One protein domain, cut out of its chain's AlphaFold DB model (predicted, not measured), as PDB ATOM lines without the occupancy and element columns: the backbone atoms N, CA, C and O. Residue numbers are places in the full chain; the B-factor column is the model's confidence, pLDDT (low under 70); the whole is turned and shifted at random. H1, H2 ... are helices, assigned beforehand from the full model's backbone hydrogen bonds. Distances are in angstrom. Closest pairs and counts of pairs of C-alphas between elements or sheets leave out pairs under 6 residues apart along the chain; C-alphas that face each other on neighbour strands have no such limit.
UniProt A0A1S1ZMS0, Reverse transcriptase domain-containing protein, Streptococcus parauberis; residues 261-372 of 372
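Overview. This is residues 261 to 372 of the 372 residues of the protein "Reverse transcriptase domain-containing protein" of Streptococcus parauberis (UniProt A0A1S1ZMS0). A small body of helices is gathered loosely round H2, the helix nearest the mean of the C-alphas, with the longest helix, H1, on one side of it and H5 on another. H3 is set crosswise at the first residues of H1, the short H4 is near H2 and H5, and the tail, residues 355 to 372, leads away from the helices to the chain's last residue. The printed part has 112 residues with five named helices, in the order H1 to H5, and no named strand; the class is all helix, though under half of the residues, 53, are in named elements. The whole is compact, with a radius of gyration of the C-alphas of 14.2 A, and spans 45 by 33 by 25 A.

Along the chain. H1, residues 261 to 276, begins with C-alpha 261 at (243.969, 130.151, 235.263) and is 22.4 A long from first to last C-alpha. H2, residues 291 to 302, is 16.2 A long, with C-alpha 291 at (237.572, 146.208, 222.848). H3, residues 308 to 317, is 14.2 A long. H4, residues 333 to 336, has four residues. H5, residues 344 to 354, is 15.2 A long and ends with C-alpha 354 at (250.719, 140.923, 214.259).

Arrangement. H1 touches H3 with residues 261 to 265 alone; the closest C-alphas, those of Asp 262 and Tyr 314, are 6.1 A apart, and the two lines are about perpendicular at 77 degrees. H1 and H2 are close but not clearly touching, with the C-alphas of Phe 272 and Arg 294 closest at 7.9 A; they run opposite ways at a steep tilt of 39 degrees. H2 touches H5, the closest C-alphas being those of Phe 299 and Ile 353 at 6.1 A; they run the same way at a shallow tilt of 34 degrees, only just short of steep. H2 and H3 are close but not clearly touching, with the C-alphas of Asn 301 and Lys 308 closest at 6.4 A. H2 and H4 are also close but not clearly touching, with the C-alphas of Tyr 298 and Trp 333 closest at 6.3 A. H4 and H5 are near each other, with 5 pairs of C-alphas within 10 A. H1 is apart from H4 and H5, and H3 is apart from H4 and H5. In H1, H2, H3 and H5 every O i to N i+4 pair is within hydrogen-bond range; H4 is too short for such a pair, and its one O i to N i+3 pair is within range.

Size, cuts and confidence. The C-alphas of Asn 280 and Asn 372, the two farthest apart, are 45.5 A from each other. The printed part has no cut. The links H1 to H2, with 14 residues, and H3 to H4, with 15, are long; in the latter, residues 322 to 323 pair antiparallel with residues 326 to 327. The mean pLDDT of the printed part is 93.0, and residue 372 is under 70.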
ATOM      1  N   LEU A 261     244.259 129.511 236.548       95.69
ATOM      2  CA  LEU A 261     243.969 130.151 235.263       95.69
ATOM      3  C   LEU A 261     242.616 129.740 234.647       95.69
ATOM      4  O   LEU A 261     241.898 130.599 234.147       95.69
ATOM      5  N   ASP A 262     242.194 128.474 234.769       95.50
ATOM      6  CA  ASP A 262     240.871 127.999 234.307       95.50
ATOM      7  C   ASP A 262     239.697 128.836 234.858       95.50
ATOM      8  O   ASP A 262     238.733 129.123 234.145       95.50
ATOM      9  N   LYS A 263     239.790 129.301 236.116       97.06
ATOM     10  CA  LYS A 263     238.758 130.163 236.710       97.06
ATOM     11  C   LYS A 263     238.739 131.552 236.071       97.06
ATOM     12  O   LYS A 263     237.653 132.097 235.869       97.06
ATOM     13  N   LEU A 264     239.912 132.114 235.773       97.88
ATOM     14  CA  LEU A 264     240.035 133.401 235.087       97.88
ATOM     15  C   LEU A 264     239.482 133.300 233.665       97.88
ATOM     16  O   LEU A 264     238.606 134.082 233.303       97.88
ATOM     17  N   LEU A 265     239.913 132.288 232.903       97.81
ATOM     18  CA  LEU A 265     239.429 132.030 231.545       97.81
ATOM     19  C   LEU A 265     237.908 131.887 231.519       97.81
ATOM     20  O   LEU A 265     237.253 132.523 230.700       97.81
ATOM     21  N   LYS A 266     237.325 131.154 232.477       97.19
ATOM     22  CA  LYS A 266     235.868 131.042 232.617       97.19
ATOM     23  C   LYS A 266     235.182 132.399 232.776       97.19
ATOM     24  O   LYS A 266     234.146 132.633 232.155       97.19
ATOM     25  N   LYS A 267     235.719 133.274 233.633       97.88
ATOM     26  CA  LYS A 267     235.151 134.608 233.881       97.88
ATOM     27  C   LYS A 267     235.258 135.510 232.655       97.88
ATOM     28  O   LYS A 267     234.263 136.138 232.306       97.88
ATOM     29  N   ILE A 268     236.411 135.527 231.989       98.19
ATOM     30  CA  ILE A 268     236.640 136.326 230.775       98.19
ATOM     31  C   ILE A 268     235.755 135.834 229.622       98.19
ATOM     32  O   ILE A 268     235.082 136.637 228.984       98.19
ATOM     33  N   ASP A 269     235.678 134.520 229.402       97.38
ATOM     34  CA  ASP A 269     234.836 133.909 228.365       97.38
ATOM     35  C   ASP A 269     233.360 134.272 228.562       97.38
ATOM     36  O   ASP A 269     232.708 134.790 227.658       97.38
ATOM     37  N   SER A 270     232.844 134.101 229.786       97.12
ATOM     38  CA  SER A 270     231.480 134.530 230.118       97.12
ATOM     39  C   SER A 270     231.273 136.034 229.926       97.12
ATOM     40  O   SER A 270     230.232 136.439 229.416       97.12
ATOM     41  N   LEU A 271     232.250 136.866 230.297       98.00
ATOM     42  CA  LEU A 271     232.174 138.314 230.117       98.00
ATOM     43  C   LEU A 271     232.082 138.695 228.633       98.00
ATOM     44  O   LEU A 271     231.218 139.490 228.261       98.00
ATOM     45  N   PHE A 272     232.923 138.113 227.779       97.31
ATOM     46  CA  PHE A 272     232.923 138.384 226.342       97.31
ATOM     47  C   PHE A 272     231.652 137.887 225.652       97.31
ATOM     48  O   PHE A 272     231.057 138.642 224.882       97.31
ATOM     49  N   ILE A 273     231.186 136.676 225.972       95.62
ATOM     50  CA  ILE A 273     229.931 136.129 225.432       95.62
ATOM     51  C   ILE A 273     228.745 137.017 225.819       95.62
ATOM     52  O   ILE A 273     227.965 137.420 224.957       95.62
ATOM     53  N   ASN A 274     228.627 137.359 227.105       95.62
ATOM     54  CA  ASN A 274     227.533 138.193 227.601       95.62
ATOM     55  C   ASN A 274     227.590 139.609 227.019       95.62
ATOM     56  O   ASN A 274     226.548 140.211 226.778       95.62
ATOM     57  N   THR A 275     228.791 140.140 226.783       95.25
ATOM     58  CA  THR A 275     228.956 141.449 226.146       95.25
ATOM     59  C   THR A 275     228.482 141.402 224.699       95.25
ATOM     60  O   THR A 275     227.634 142.212 224.336       95.25
ATOM     61  N   HIS A 276     228.944 140.423 223.913       94.38
ATOM     62  CA  HIS A 276     228.560 140.262 222.506       94.38
ATOM     63  C   HIS A 276     227.054 140.022 222.328       94.38
ATOM     64  O   HIS A 276     226.460 140.524 221.380       94.38
ATOM     65  N   ALA A 277     226.404 139.328 223.268       94.44
ATOM     66  CA  ALA A 277     224.960 139.088 223.232       94.44
ATOM     67  C   ALA A 277     224.106 140.376 223.213       94.44
ATOM     68  O   ALA A 277     222.943 140.324 222.816       94.44
ATOM     69  N   ASN A 278     224.670 141.523 223.609       94.12
ATOM     70  CA  ASN A 278     224.001 142.827 223.544       94.12
ATOM     71  C   ASN A 278     224.168 143.541 222.190       94.12
ATOM     72  O   ASN A 278     223.644 144.639 222.007       94.12
ATOM     73  N   TYR A 279     224.901 142.944 221.249       94.00
ATOM     74  CA  TYR A 279     225.155 143.474 219.913       94.00
ATOM     75  C   TYR A 279     224.518 142.578 218.846       94.00
ATOM     76  O   TYR A 279     224.155 141.428 219.084       94.00
ATOM     77  N   ASN A 280     224.388 143.101 217.624       91.88
ATOM     78  CA  ASN A 280     223.975 142.274 216.493       91.88
ATOM     79  C   ASN A 280     225.025 141.184 216.234       91.88
ATOM     80  O   ASN A 280     226.222 141.469 216.270       91.88
ATOM     81  N   VAL A 281     224.582 139.980 215.859       87.75
ATOM     82  CA  VAL A 281     225.452 138.812 215.577       87.75
ATOM     83  C   VAL A 281     226.576 139.135 214.577       87.75
ATOM     84  O   VAL A 281     227.694 138.624 214.682       87.75
ATOM     85  N   ASN A 282     226.293 140.042 213.638       88.75
ATOM     86  CA  ASN A 282     227.204 140.474 212.579       88.75
ATOM     87  C   ASN A 282     228.053 141.707 212.950       88.75
ATOM     88  O   ASN A 282     228.644 142.330 212.067       88.75
ATOM     89  N   THR A 283     228.101 142.096 214.223       91.94
ATOM     90  CA  THR A 283     228.977 143.178 214.693       91.94
ATOM     91  C   THR A 283     230.398 142.653 214.839       91.94
ATOM     92  O   THR A 283     230.623 141.539 215.313       91.94
ATOM     93  N   SER A 284     231.374 143.445 214.413       93.00
ATOM     94  CA  SER A 284     232.786 143.133 214.617       93.00
ATOM     95  C   SER A 284     233.148 143.305 216.086       93.00
ATOM     96  O   SER A 284     232.867 144.347 216.672       93.00
ATOM     97  N   ARG A 285     233.782 142.293 216.685       92.88
ATOM     98  CA  ARG A 285     233.961 142.209 218.149       92.88
ATOM     99  C   ARG A 285     234.822 143.337 218.699       92.88
ATOM    100  O   ARG A 285     234.608 143.778 219.821       92.88
ATOM    101  N   MET A 286     235.758 143.842 217.899       94.69
ATOM    102  CA  MET A 286     236.608 144.963 218.298       94.69
ATOM    103  C   MET A 286     235.936 146.338 218.167       94.69
ATOM    104  O   MET A 286     236.527 147.341 218.554       94.69
ATOM    105  N   ALA A 287     234.709 146.406 217.640       93.44
ATOM    106  CA  ALA A 287     233.880 147.614 217.652       93.44
ATOM    107  C   ALA A 287     232.914 147.659 218.855       93.44
ATOM    108  O   ALA A 287     232.156 148.616 219.014       93.44
ATOM    109  N   GLU A 288     232.908 146.616 219.687       94.00
ATOM    110  CA  GLU A 288     232.020 146.482 220.840       94.00
ATOM    111  C   GLU A 288     232.634 147.093 222.107       94.00
ATOM    112  O   GLU A 288     233.802 147.493 222.155       94.00
ATOM    113  N   LYS A 289     231.843 147.133 223.183       94.50
ATOM    114  CA  LYS A 289     232.372 147.358 224.529       94.50
ATOM    115  C   LYS A 289     233.441 146.303 224.832       94.50
ATOM    116  O   LYS A 289     233.353 145.162 224.379       94.50
ATOM    117  N   LEU A 290     234.402 146.682 225.667       95.50
ATOM    118  CA  LEU A 290     235.517 145.841 226.089       95.50
ATOM    119  C   LEU A 290     236.563 145.581 224.997       95.50
ATOM    120  O   LEU A 290     237.319 144.617 225.094       95.50
ATOM    121  N   TRP A 291     236.605 146.395 223.935       95.56
ATOM    122  CA  TRP A 291     237.572 146.208 222.848       95.56
ATOM    123  C   TRP A 291     239.019 146.234 223.358       95.56
ATOM    124  O   TRP A 291     239.838 145.445 222.892       95.56
ATOM    125  N   LEU A 292     239.339 147.089 224.336       97.12
ATOM    126  CA  LEU A 292     240.704 147.222 224.846       97.12
ATOM    127  C   LEU A 292     241.063 146.027 225.736       97.12
ATOM    128  O   LEU A 292     242.165 145.493 225.631       97.12
ATOM    129  N   PHE A 293     240.124 145.544 226.548       98.06
ATOM    130  CA  PHE A 293     240.318 144.337 227.344       98.06
ATOM    131  C   PHE A 293     240.409 143.072 226.475       98.06
ATOM    132  O   PHE A 293     241.246 142.207 226.734       98.06
ATOM    133  N   ARG A 294     239.616 142.981 225.396       97.00
ATOM    134  CA  ARG A 294     239.740 141.929 224.369       97.00
ATOM    135  C   ARG A 294     241.111 141.970 223.704       97.00
ATOM    136  O   ARG A 294     241.774 140.938 223.643       97.00
ATOM    137  N   TYR A 295     241.550 143.154 223.270       97.19
ATOM    138  CA  TYR A 295     242.884 143.346 222.700       97.19
ATOM    139  C   TYR A 295     243.963 142.851 223.659       97.19
ATOM    140  O   TYR A 295     244.787 142.029 223.269       97.19
ATOM    141  N   PHE A 296     243.924 143.300 224.917       97.50
ATOM    142  CA  PHE A 296     244.873 142.883 225.943       97.50
ATOM    143  C   PHE A 296     244.907 141.360 226.088       97.50
ATOM    144  O   PHE A 296     245.976 140.766 226.013       97.50
ATOM    145  N   PHE A 297     243.748 140.708 226.210       97.25
ATOM    146  CA  PHE A 297     243.678 139.253 226.328       97.25
ATOM    147  C   PHE A 297     244.274 138.525 225.111       97.25
ATOM    148  O   PHE A 297     245.057 137.587 225.271       97.25
ATOM    149  N   TYR A 298     243.945 138.958 223.890       96.06
ATOM    150  CA  TYR A 298     244.509 138.359 222.675       96.06
ATOM    151  C   TYR A 298     246.010 138.628 222.539       96.06
ATOM    152  O   TYR A 298     246.750 137.759 222.080       96.06
ATOM    153  N   PHE A 299     246.473 139.793 222.985       95.12
ATOM    154  CA  PHE A 299     247.886 140.136 223.028       95.12
ATOM    155  C   PHE A 299     248.657 139.242 224.013       95.12
ATOM    156  O   PHE A 299     249.700 138.706 223.649       95.12
ATOM    157  N   LEU A 300     248.106 138.971 225.205       95.25
ATOM    158  CA  LEU A 300     248.691 138.016 226.160       95.25
ATOM    159  C   LEU A 300     248.819 136.603 225.574       95.25
ATOM    160  O   LEU A 300     249.792 135.909 225.858       95.25
ATOM    161  N   ASN A 301     247.852 136.176 224.755       93.50
ATOM    162  CA  ASN A 301     247.939 134.906 224.033       93.50
ATOM    163  C   ASN A 301     249.049 134.924 222.975       93.50
ATOM    164  O   ASN A 301     249.798 133.958 222.855       93.50
ATOM    165  N   CYS A 302     249.165 136.025 222.227       91.38
ATOM    166  CA  CYS A 302     250.199 136.201 221.209       91.38
ATOM    167  C   CYS A 302     251.614 136.150 221.805       91.38
ATOM    168  O   CYS A 302     252.517 135.606 221.178       91.38
ATOM    169  N   LYS A 303     251.785 136.677 223.022       91.75
ATOM    170  CA  LYS A 303     253.041 136.658 223.786       91.75
ATOM    171  C   LYS A 303     253.274 135.382 224.601       91.75
ATOM    172  O   LYS A 303     254.257 135.294 225.318       91.75
ATOM    173  N   ASP A 304     252.378 134.398 224.513       91.88
ATOM    174  CA  ASP A 304     252.427 133.152 225.298       91.88
ATOM    175  C   ASP A 304     252.449 133.365 226.831       91.88
ATOM    176  O   ASP A 304     252.760 132.449 227.585       91.88
ATOM    177  N   ILE A 305     252.040 134.551 227.310       92.50
ATOM    178  CA  ILE A 305     251.843 134.843 228.742       92.50
ATOM    179  C   ILE A 305     250.646 134.040 229.271       92.50
ATOM    180  O   ILE A 305     250.676 133.500 230.374       92.50
ATOM    181  N   ILE A 306     249.581 133.952 228.465       94.12
ATOM    182  CA  ILE A 306     248.514 132.960 228.627       94.12
ATOM    183  C   ILE A 306     248.637 132.001 227.453       94.12
ATOM    184  O   ILE A 306     248.255 132.335 226.325       94.12
ATOM    185  N   SER A 307     249.156 130.805 227.707       92.56
ATOM    186  CA  SER A 307     249.554 129.928 226.618       92.56
ATOM    187  C   SER A 307     248.358 129.404 225.829       92.56
ATOM    188  O   SER A 307     247.266 129.127 226.349       92.56
ATOM    189  N   LYS A 308     248.576 129.166 224.535       91.25
ATOM    190  CA  LYS A 308     247.563 128.535 223.674       91.25
ATOM    191  C   LYS A 308     247.143 127.156 224.196       91.25
ATOM    192  O   LYS A 308     245.994 126.753 224.020       91.25
ATOM    193  N   LYS A 309     248.062 126.434 224.845       92.50
ATOM    194  CA  LYS A 309     247.790 125.127 225.452       92.50
ATOM    195  C   LYS A 309     246.752 125.242 226.566       92.50
ATOM    196  O   LYS A 309     245.805 124.461 226.577       92.50
ATOM    197  N   GLU A 310     246.896 126.218 227.457       93.56
ATOM    198  CA  GLU A 310     245.968 126.431 228.573       93.56
ATOM    199  C   GLU A 310     244.568 126.810 228.089       93.56
ATOM    200  O   GLU A 310     243.578 126.247 228.564       93.56
ATOM    201  N   ILE A 311     244.479 127.694 227.091       94.69
ATOM    202  CA  ILE A 311     243.196 128.062 226.481       94.69
ATOM    203  C   ILE A 311     242.550 126.860 225.794       94.69
ATOM    204  O   ILE A 311     241.365 126.611 226.002       94.69
ATOM    205  N   ASN A 312     243.308 126.063 225.037       94.44
ATOM    206  CA  ASN A 312     242.772 124.857 224.408       94.44
ATOM    207  C   ASN A 312     242.263 123.850 225.450       94.44
ATOM    208  O   ASN A 312     241.152 123.346 225.302       94.44
ATOM    209  N   SER A 313     243.012 123.609 226.532       95.19
ATOM    210  CA  SER A 313     242.569 122.736 227.628       95.19
ATOM    211  C   SER A 313     241.283 123.244 228.293       95.19
ATOM    212  O   SER A 313     240.370 122.455 228.552       95.19
ATOM    213  N   TYR A 314     241.158 124.559 228.510       96.69
ATOM    214  CA  TYR A 314     239.901 125.171 228.952       96.69
ATOM    215  C   TYR A 314     238.776 124.899 227.944       96.69
ATOM    216  O   TYR A 314     237.706 124.414 228.327       96.69
ATOM    217  N   CYS A 315     239.012 125.142 226.654       95.75
ATOM    218  CA  CYS A 315     238.005 124.979 225.611       95.75
ATOM    219  C   CYS A 315     237.512 123.532 225.468       95.75
ATOM    220  O   CYS A 315     236.307 123.307 225.323       95.75
ATOM    221  N   GLU A 316     238.417 122.556 225.561       94.81
ATOM    222  CA  GLU A 316     238.098 121.124 225.593       94.81
ATOM    223  C   GLU A 316     237.220 120.779 226.796       94.81
ATOM    224  O   GLU A 316     236.184 120.127 226.640       94.81
ATOM    225  N   SER A 317     237.572 121.285 227.984       95.06
ATOM    226  CA  SER A 317     236.791 121.060 229.208       95.06
ATOM    227  C   SER A 317     235.362 121.616 229.106       95.06
ATOM    228  O   SER A 317     234.421 121.040 229.658       95.06
ATOM    229  N   LYS A 318     235.181 122.715 228.360       95.06
ATOM    230  CA  LYS A 318     233.881 123.337 228.067       95.06
ATOM    231  C   LYS A 318     233.179 122.760 226.843       95.06
ATOM    232  O   LYS A 318     232.050 123.157 226.567       95.06
ATOM    233  N   LYS A 319     233.796 121.797 226.151       94.94
ATOM    234  CA  LYS A 319     233.262 121.147 224.945       94.94
ATOM    235  C   LYS A 319     232.967 122.135 223.808       94.94
ATOM    236  O   LYS A 319     232.003 121.954 223.063       94.94
ATOM    237  N   TYR A 320     233.794 123.171 223.658       95.88
ATOM    238  CA  TYR A 320     233.721 124.033 222.479       95.88
ATOM    239  C   TYR A 320     234.033 123.234 221.211       95.88
ATOM    240  O   TYR A 320     234.880 122.339 221.204       95.88
ATOM    241  N   LYS A 321     233.358 123.571 220.110       94.50
ATOM    242  CA  LYS A 321     233.621 122.954 218.806       94.50
ATOM    243  C   LYS A 321     234.963 123.443 218.271       94.50
ATOM    244  O   LYS A 321     235.205 124.648 218.230       94.50
ATOM    245  N   SER A 322     235.809 122.514 217.842       92.50
ATOM    246  CA  SER A 322     237.040 122.823 217.113       92.50
ATOM    247  C   SER A 322     236.758 122.929 215.612       92.50
ATOM    248  O   SER A 322     235.896 122.220 215.088       92.50
ATOM    249  N   GLY A 323     237.465 123.820 214.925       88.25
ATOM    250  CA  GLY A 323     237.382 124.015 213.481       88.25
ATOM    251  C   GLY A 323     238.716 124.477 212.881       88.25
ATOM    252  O   GLY A 323     239.721 124.546 213.590       88.25
ATOM    253  N   PRO A 324     238.742 124.833 211.582       85.50
ATOM    254  CA  PRO A 324     239.970 125.218 210.874       85.50
ATOM    255  C   PRO A 324     240.720 126.398 211.512       85.50
ATOM    256  O   PRO A 324     241.945 126.442 211.481       85.50
ATOM    257  N   ASN A 325     239.987 127.317 212.149       85.62
ATOM    258  CA  ASN A 325     240.533 128.499 212.822       85.62
ATOM    259  C   ASN A 325     240.702 128.301 214.345       85.62
ATOM    260  O   ASN A 325     240.823 129.275 215.088       85.62
ATOM    261  N   GLY A 326     240.691 127.052 214.827       90.06
ATOM    262  CA  GLY A 326     240.717 126.696 216.249       90.06
ATOM    263  C   GLY A 326     239.320 126.556 216.864       90.06
ATOM    264  O   GLY A 326     238.338 126.319 216.156       90.06
ATOM    265  N   TYR A 327     239.225 126.675 218.191       94.75
ATOM    266  CA  TYR A 327     237.949 126.569 218.909       94.75
ATOM    267  C   TYR A 327     237.021 127.748 218.604       94.75
ATOM    268  O   TYR A 327     237.461 128.896 218.528       94.75
ATOM    269  N   GLN A 328     235.728 127.457 218.459       93.75
ATOM    270  CA  GLN A 328     234.658 128.439 218.258       93.75
ATOM    271  C   GLN A 328     234.282 129.103 219.593       93.75
ATOM    272  O   GLN A 328     233.283 128.746 220.211       93.75
ATOM    273  N   THR A 329     235.115 130.031 220.063       93.88
ATOM    274  CA  THR A 329     234.957 130.754 221.340       93.88
ATOM    275  C   THR A 329     235.401 132.209 221.193       93.88
ATOM    276  O   THR A 329     236.289 132.517 220.394       93.88
ATOM    277  N   GLU A 330     234.829 133.093 222.011       94.19
ATOM    278  CA  GLU A 330     235.236 134.497 222.142       94.19
ATOM    279  C   GLU A 330     236.678 134.668 222.653       94.19
ATOM    280  O   GLU A 330     237.278 135.722 222.450       94.19
ATOM    281  N   LEU A 331     237.279 133.633 223.250       95.69
ATOM    282  CA  LEU A 331     238.688 133.646 223.657       95.69
ATOM    283  C   LEU A 331     239.671 133.471 222.484       95.69
ATOM    284  O   LEU A 331     240.865 133.708 222.648       95.69
ATOM    285  N   ASN A 332     239.215 133.042 221.304       94.44
ATOM    286  CA  ASN A 332     240.096 132.711 220.184       94.44
ATOM    287  C   ASN A 332     240.081 133.801 219.105       94.44
ATOM    288  O   ASN A 332     239.170 133.857 218.276       94.44
ATOM    289  N   TRP A 333     241.148 134.605 219.038       94.31
ATOM    290  CA  TRP A 333     241.278 135.674 218.043       94.31
ATOM    291  C   TRP A 333     241.126 135.193 216.593       94.31
ATOM    292  O   TRP A 333     240.456 135.842 215.792       94.31
ATOM    293  N   ASN A 334     241.671 134.024 216.240       92.38
ATOM    294  CA  ASN A 334     241.573 133.507 214.869       92.38
ATOM    295  C   ASN A 334     240.143 133.140 214.469       92.38
ATOM    296  O   ASN A 334     239.807 133.195 213.286       92.38
ATOM    297  N   TYR A 335     239.308 132.779 215.442       92.06
ATOM    298  CA  TYR A 335     237.884 132.580 215.218       92.06
ATOM    299  C   TYR A 335     237.147 133.920 215.093       92.06
ATOM    300  O   TYR A 335     236.298 134.057 214.215       92.06
ATOM    301  N   ILE A 336     237.500 134.902 215.927       92.69
ATOM    302  CA  ILE A 336     236.798 136.186 216.045       92.69
ATOM    303  C   ILE A 336     237.126 137.181 214.929       92.69
ATOM    304  O   ILE A 336     236.221 137.870 214.461       92.69
ATOM    305  N   LYS A 337     238.374 137.248 214.456       91.06
ATOM    306  CA  LYS A 337     238.813 138.273 213.493       91.06
ATOM    307  C   LYS A 337     238.007 138.290 212.189       91.06
ATOM    308  O   LYS A 337     237.774 139.352 211.631       91.06
ATOM    309  N   GLY A 338     237.537 137.121 211.742       87.50
ATOM    310  CA  GLY A 338     236.709 136.970 210.542       87.50
ATOM    311  C   GLY A 338     235.202 137.116 210.776       87.50
ATOM    312  O   GLY A 338     234.432 136.841 209.860       87.50
ATOM    313  N   GLN A 339     234.765 137.476 211.988       88.00
ATOM    314  CA  GLN A 339     233.351 137.643 212.320       88.00
ATOM    315  C   GLN A 339     232.918 139.102 212.178       88.00
ATOM    316  O   GLN A 339     233.554 140.007 212.722       88.00
ATOM    317  N   GLY A 340     231.771 139.294 211.532       87.00
ATOM    318  CA  GLY A 340     231.121 140.586 211.351       87.00
ATOM    319  C   GLY A 340     231.012 141.001 209.884       87.00
ATOM    320  O   GLY A 340     231.699 140.465 209.020       87.00
ATOM    321  N   ASN A 341     230.118 141.949 209.596       87.69
ATOM    322  CA  ASN A 341     229.929 142.466 208.235       87.69
ATOM    323  C   ASN A 341     230.973 143.530 207.860       87.69
ATOM    324  O   ASN A 341     231.334 143.649 206.694       87.69
ATOM    325  N   ASP A 342     231.431 144.318 208.836       89.38
ATOM    326  CA  ASP A 342     232.420 145.382 208.648       89.38
ATOM    327  C   ASP A 342     233.704 145.056 209.406       89.38
ATOM    328  O   ASP A 342     233.833 145.337 210.598       89.38
ATOM    329  N   LEU A 343     234.660 144.449 208.712       92.19
ATOM    330  CA  LEU A 343     235.874 143.921 209.328       92.19
ATOM    331  C   LEU A 343     236.935 144.985 209.627       92.19
ATOM    332  O   LEU A 343     237.894 144.664 210.315       92.19
ATOM    333  N   ARG A 344     236.749 146.256 209.236       93.69
ATOM    334  CA  ARG A 344     237.783 147.306 209.363       93.69
ATOM    335  C   ARG A 344     238.368 147.428 210.769       93.69
ATOM    336  O   ARG A 344     239.576 147.581 210.921       93.69
ATOM    337  N   ALA A 345     237.520 147.352 211.796       92.31
ATOM    338  CA  ALA A 345     237.979 147.373 213.182       92.31
ATOM    339  C   ALA A 345     238.816 146.127 213.511       92.31
ATOM    340  O   ALA A 345     239.916 146.249 214.040       92.31
ATOM    341  N   ASN A 346     238.329 144.931 213.168       93.62
ATOM    342  CA  ASN A 346     239.068 143.691 213.410       93.62
ATOM    343  C   ASN A 346     240.395 143.665 212.641       93.62
ATOM    344  O   ASN A 346     241.391 143.233 213.207       93.62
ATOM    345  N   ASP A 347     240.417 144.145 211.396       94.75
ATOM    346  CA  ASP A 347     241.611 144.211 210.553       94.75
ATOM    347  C   ASP A 347     242.663 145.138 211.172       94.75
ATOM    348  O   ASP A 347     243.808 144.726 211.341       94.75
ATOM    349  N   PHE A 348     242.260 146.329 211.631       95.50
ATOM    350  CA  PHE A 348     243.142 147.248 212.357       95.50
ATOM    351  C   PHE A 348     243.764 146.591 213.598       95.50
ATOM    352  O   PHE A 348     244.978 146.617 213.784       95.50
ATOM    353  N   PHE A 349     242.960 145.944 214.446       95.00
ATOM    354  CA  PHE A 349     243.502 145.276 215.635       95.00
ATOM    355  C   PHE A 349     244.301 144.013 215.303       95.00
ATOM    356  O   PHE A 349     245.225 143.671 216.038       95.00
ATOM    357  N   ASN A 350     243.999 143.340 214.192       95.38
ATOM    358  CA  ASN A 350     244.807 142.235 213.696       95.38
ATOM    359  C   ASN A 350     246.206 142.724 213.304       95.38
ATOM    360  O   ASN A 350     247.182 142.069 213.653       95.38
ATOM    361  N   GLU A 351     246.308 143.871 212.628       96.25
ATOM    362  CA  GLU A 351     247.594 144.501 212.312       96.25
ATOM    363  C   GLU A 351     248.379 144.832 213.583       96.25
ATOM    364  O   GLU A 351     249.560 144.504 213.663       96.25
ATOM    365  N   LEU A 352     247.725 145.393 214.606       95.88
ATOM    366  CA  LEU A 352     248.376 145.691 215.887       95.88
ATOM    367  C   LEU A 352     248.894 144.433 216.602       95.88
ATOM    368  O   LEU A 352     250.016 144.447 217.106       95.88
ATOM    369  N   ILE A 353     248.112 143.348 216.625       93.31
ATOM    370  CA  ILE A 353     248.532 142.069 217.226       93.31
ATOM    371  C   ILE A 353     249.712 141.476 216.448       93.31
ATOM    372  O   ILE A 353     250.693 141.064 217.058       93.31
ATOM    373  N   LEU A 354     249.647 141.457 215.111       93.06
ATOM    374  CA  LEU A 354     250.719 140.923 214.259       93.06
ATOM    375  C   LEU A 354     252.008 141.750 214.335       93.06
ATOM    376  O   LEU A 354     253.094 141.192 214.212       93.06
ATOM    377  N   ALA A 355     251.886 143.062 214.531       94.50
ATOM    378  CA  ALA A 355     253.010 143.964 214.758       94.50
ATOM    379  C   ALA A 355     253.465 144.004 216.230       94.50
ATOM    380  O   ALA A 355     254.351 144.786 216.566       94.50
ATOM    381  N   GLU A 356     252.858 143.189 217.101       90.88
ATOM    382  CA  GLU A 356     253.162 143.094 218.530       90.88
ATOM    383  C   GLU A 356     253.142 144.456 219.251       90.88
ATOM    384  O   GLU A 356     253.994 144.761 220.089       90.88
ATOM    385  N   VAL A 357     252.151 145.295 218.935       93.56
ATOM    386  CA  VAL A 357     252.051 146.652 219.487       93.56
ATOM    387  C   VAL A 357     251.620 146.621 220.955       93.56
ATOM    388  O   VAL A 357     250.522 146.192 221.313       93.56
ATOM    389  N   TRP A 358     252.462 147.176 221.819       89.25
ATOM    390  CA  TRP A 358     252.200 147.298 223.249       89.25
ATOM    391  C   TRP A 358     251.249 148.463 223.540       89.25
ATOM    392  O   TRP A 358     251.682 149.574 223.837       89.25
ATOM    393  N   LEU A 359     249.936 148.218 223.479       91.81
ATOM    394  CA  LEU A 359     248.951 149.171 224.019       91.81
ATOM    395  C   LEU A 359     248.944 149.178 225.557       91.81
ATOM    396  O   LEU A 359     248.578 150.176 226.171       91.81
ATOM    397  N   ILE A 360     249.364 148.065 226.167       89.62
ATOM    398  CA  ILE A 360     249.582 147.912 227.604       89.62
ATOM    399  C   ILE A 360     250.977 147.323 227.788       89.62
ATOM    400  O   ILE A 360     251.238 146.214 227.332       89.62
ATOM    401  N   TYR A 361     251.869 148.059 228.446       88.06
ATOM    402  CA  TYR A 361     253.208 147.579 228.787       88.06
ATOM    403  C   TYR A 361     253.116 146.459 229.833       88.06
ATOM    404  O   TYR A 361     252.444 146.652 230.842       88.06
ATOM    405  N   CYS A 362     253.768 145.308 229.621       87.75
ATOM    406  CA  CYS A 362     253.739 144.179 230.572       87.75
ATOM    407  C   CYS A 362     255.044 144.019 231.371       87.75
ATOM    408  O   CYS A 362     255.304 142.943 231.902       87.75
ATOM    409  N   GLY A 363     255.858 145.071 231.474       86.81
ATOM    410  CA  GLY A 363     257.185 144.995 232.089       86.81
ATOM    411  C   GLY A 363     258.267 144.549 231.105       86.81
ATOM    412  O   GLY A 363     257.975 144.037 230.026       86.81
ATOM    413  N   GLU A 364     259.527 144.761 231.481       85.56
ATOM    414  CA  GLU A 364     260.690 144.518 230.610       85.56
ATOM    415  C   GLU A 364     260.855 143.031 230.269       85.56
ATOM    416  O   GLU A 364     261.226 142.681 229.154       85.56
ATOM    417  N   ASN A 365     260.511 142.163 231.225       87.12
ATOM    418  CA  ASN A 365     260.581 140.708 231.099       87.12
ATOM    419  C   ASN A 365     259.197 140.060 230.943       87.12
ATOM    420  O   ASN A 365     259.057 138.867 231.200       87.12
ATOM    421  N   GLU A 366     258.172 140.845 230.594       88.38
ATOM    422  CA  GLU A 366     256.783 140.374 230.454       88.38
ATOM    423  C   GLU A 366     256.198 139.757 231.748       88.38
ATOM    424  O   GLU A 366     255.245 138.981 231.720       88.38
ATOM    425  N   ASP A 367     256.758 140.120 232.907       88.31
ATOM    426  CA  ASP A 367     256.407 139.606 234.238       88.31
ATOM    427  C   ASP A 367     255.544 140.577 235.064       88.31
ATOM    428  O   ASP A 367     255.305 140.362 236.257       88.31
ATOM    429  N   PHE A 368     255.073 141.654 234.431       92.38
ATOM    430  CA  PHE A 368     254.292 142.731 235.036       92.38
ATOM    431  C   PHE A 368     254.984 143.403 236.232       92.38
ATOM    432  O   PHE A 368     254.313 143.838 237.178       92.38
ATOM    433  N   LYS A 369     256.319 143.501 236.196       89.88
ATOM    434  CA  LYS A 369     257.084 144.385 237.081       89.88
ATOM    435  C   LYS A 369     257.360 145.721 236.404       89.88
ATOM    436  O   LYS A 369     257.755 145.782 235.242       89.88
ATOM    437  N   TYR A 370     257.118 146.796 237.152       88.69
ATOM    438  CA  TYR A 370     257.166 148.174 236.646       88.69
ATOM    439  C   TYR A 370     258.181 149.051 237.379       88.69
ATOM    440  O   TYR A 370     258.514 150.131 236.896       88.69
ATOM    441  N   LEU A 371     258.660 148.607 238.542       86.25
ATOM    442  CA  LEU A 371     259.687 149.296 239.310       86.25
ATOM    443  C   LEU A 371     261.005 148.546 239.135       86.25
ATOM    444  O   LEU A 371     261.139 147.424 239.617       86.25
ATOM    445  N   ASN A 372     261.951 149.195 238.456       63.06
ATOM    446  CA  ASN A 372     263.345 148.767 238.360       63.06
ATOM    447  C   ASN A 372     264.209 149.496 239.399       63.06
ATOM    448  O   ASN A 372     263.883 150.664 239.751       63.06
TER     449      ASN A 372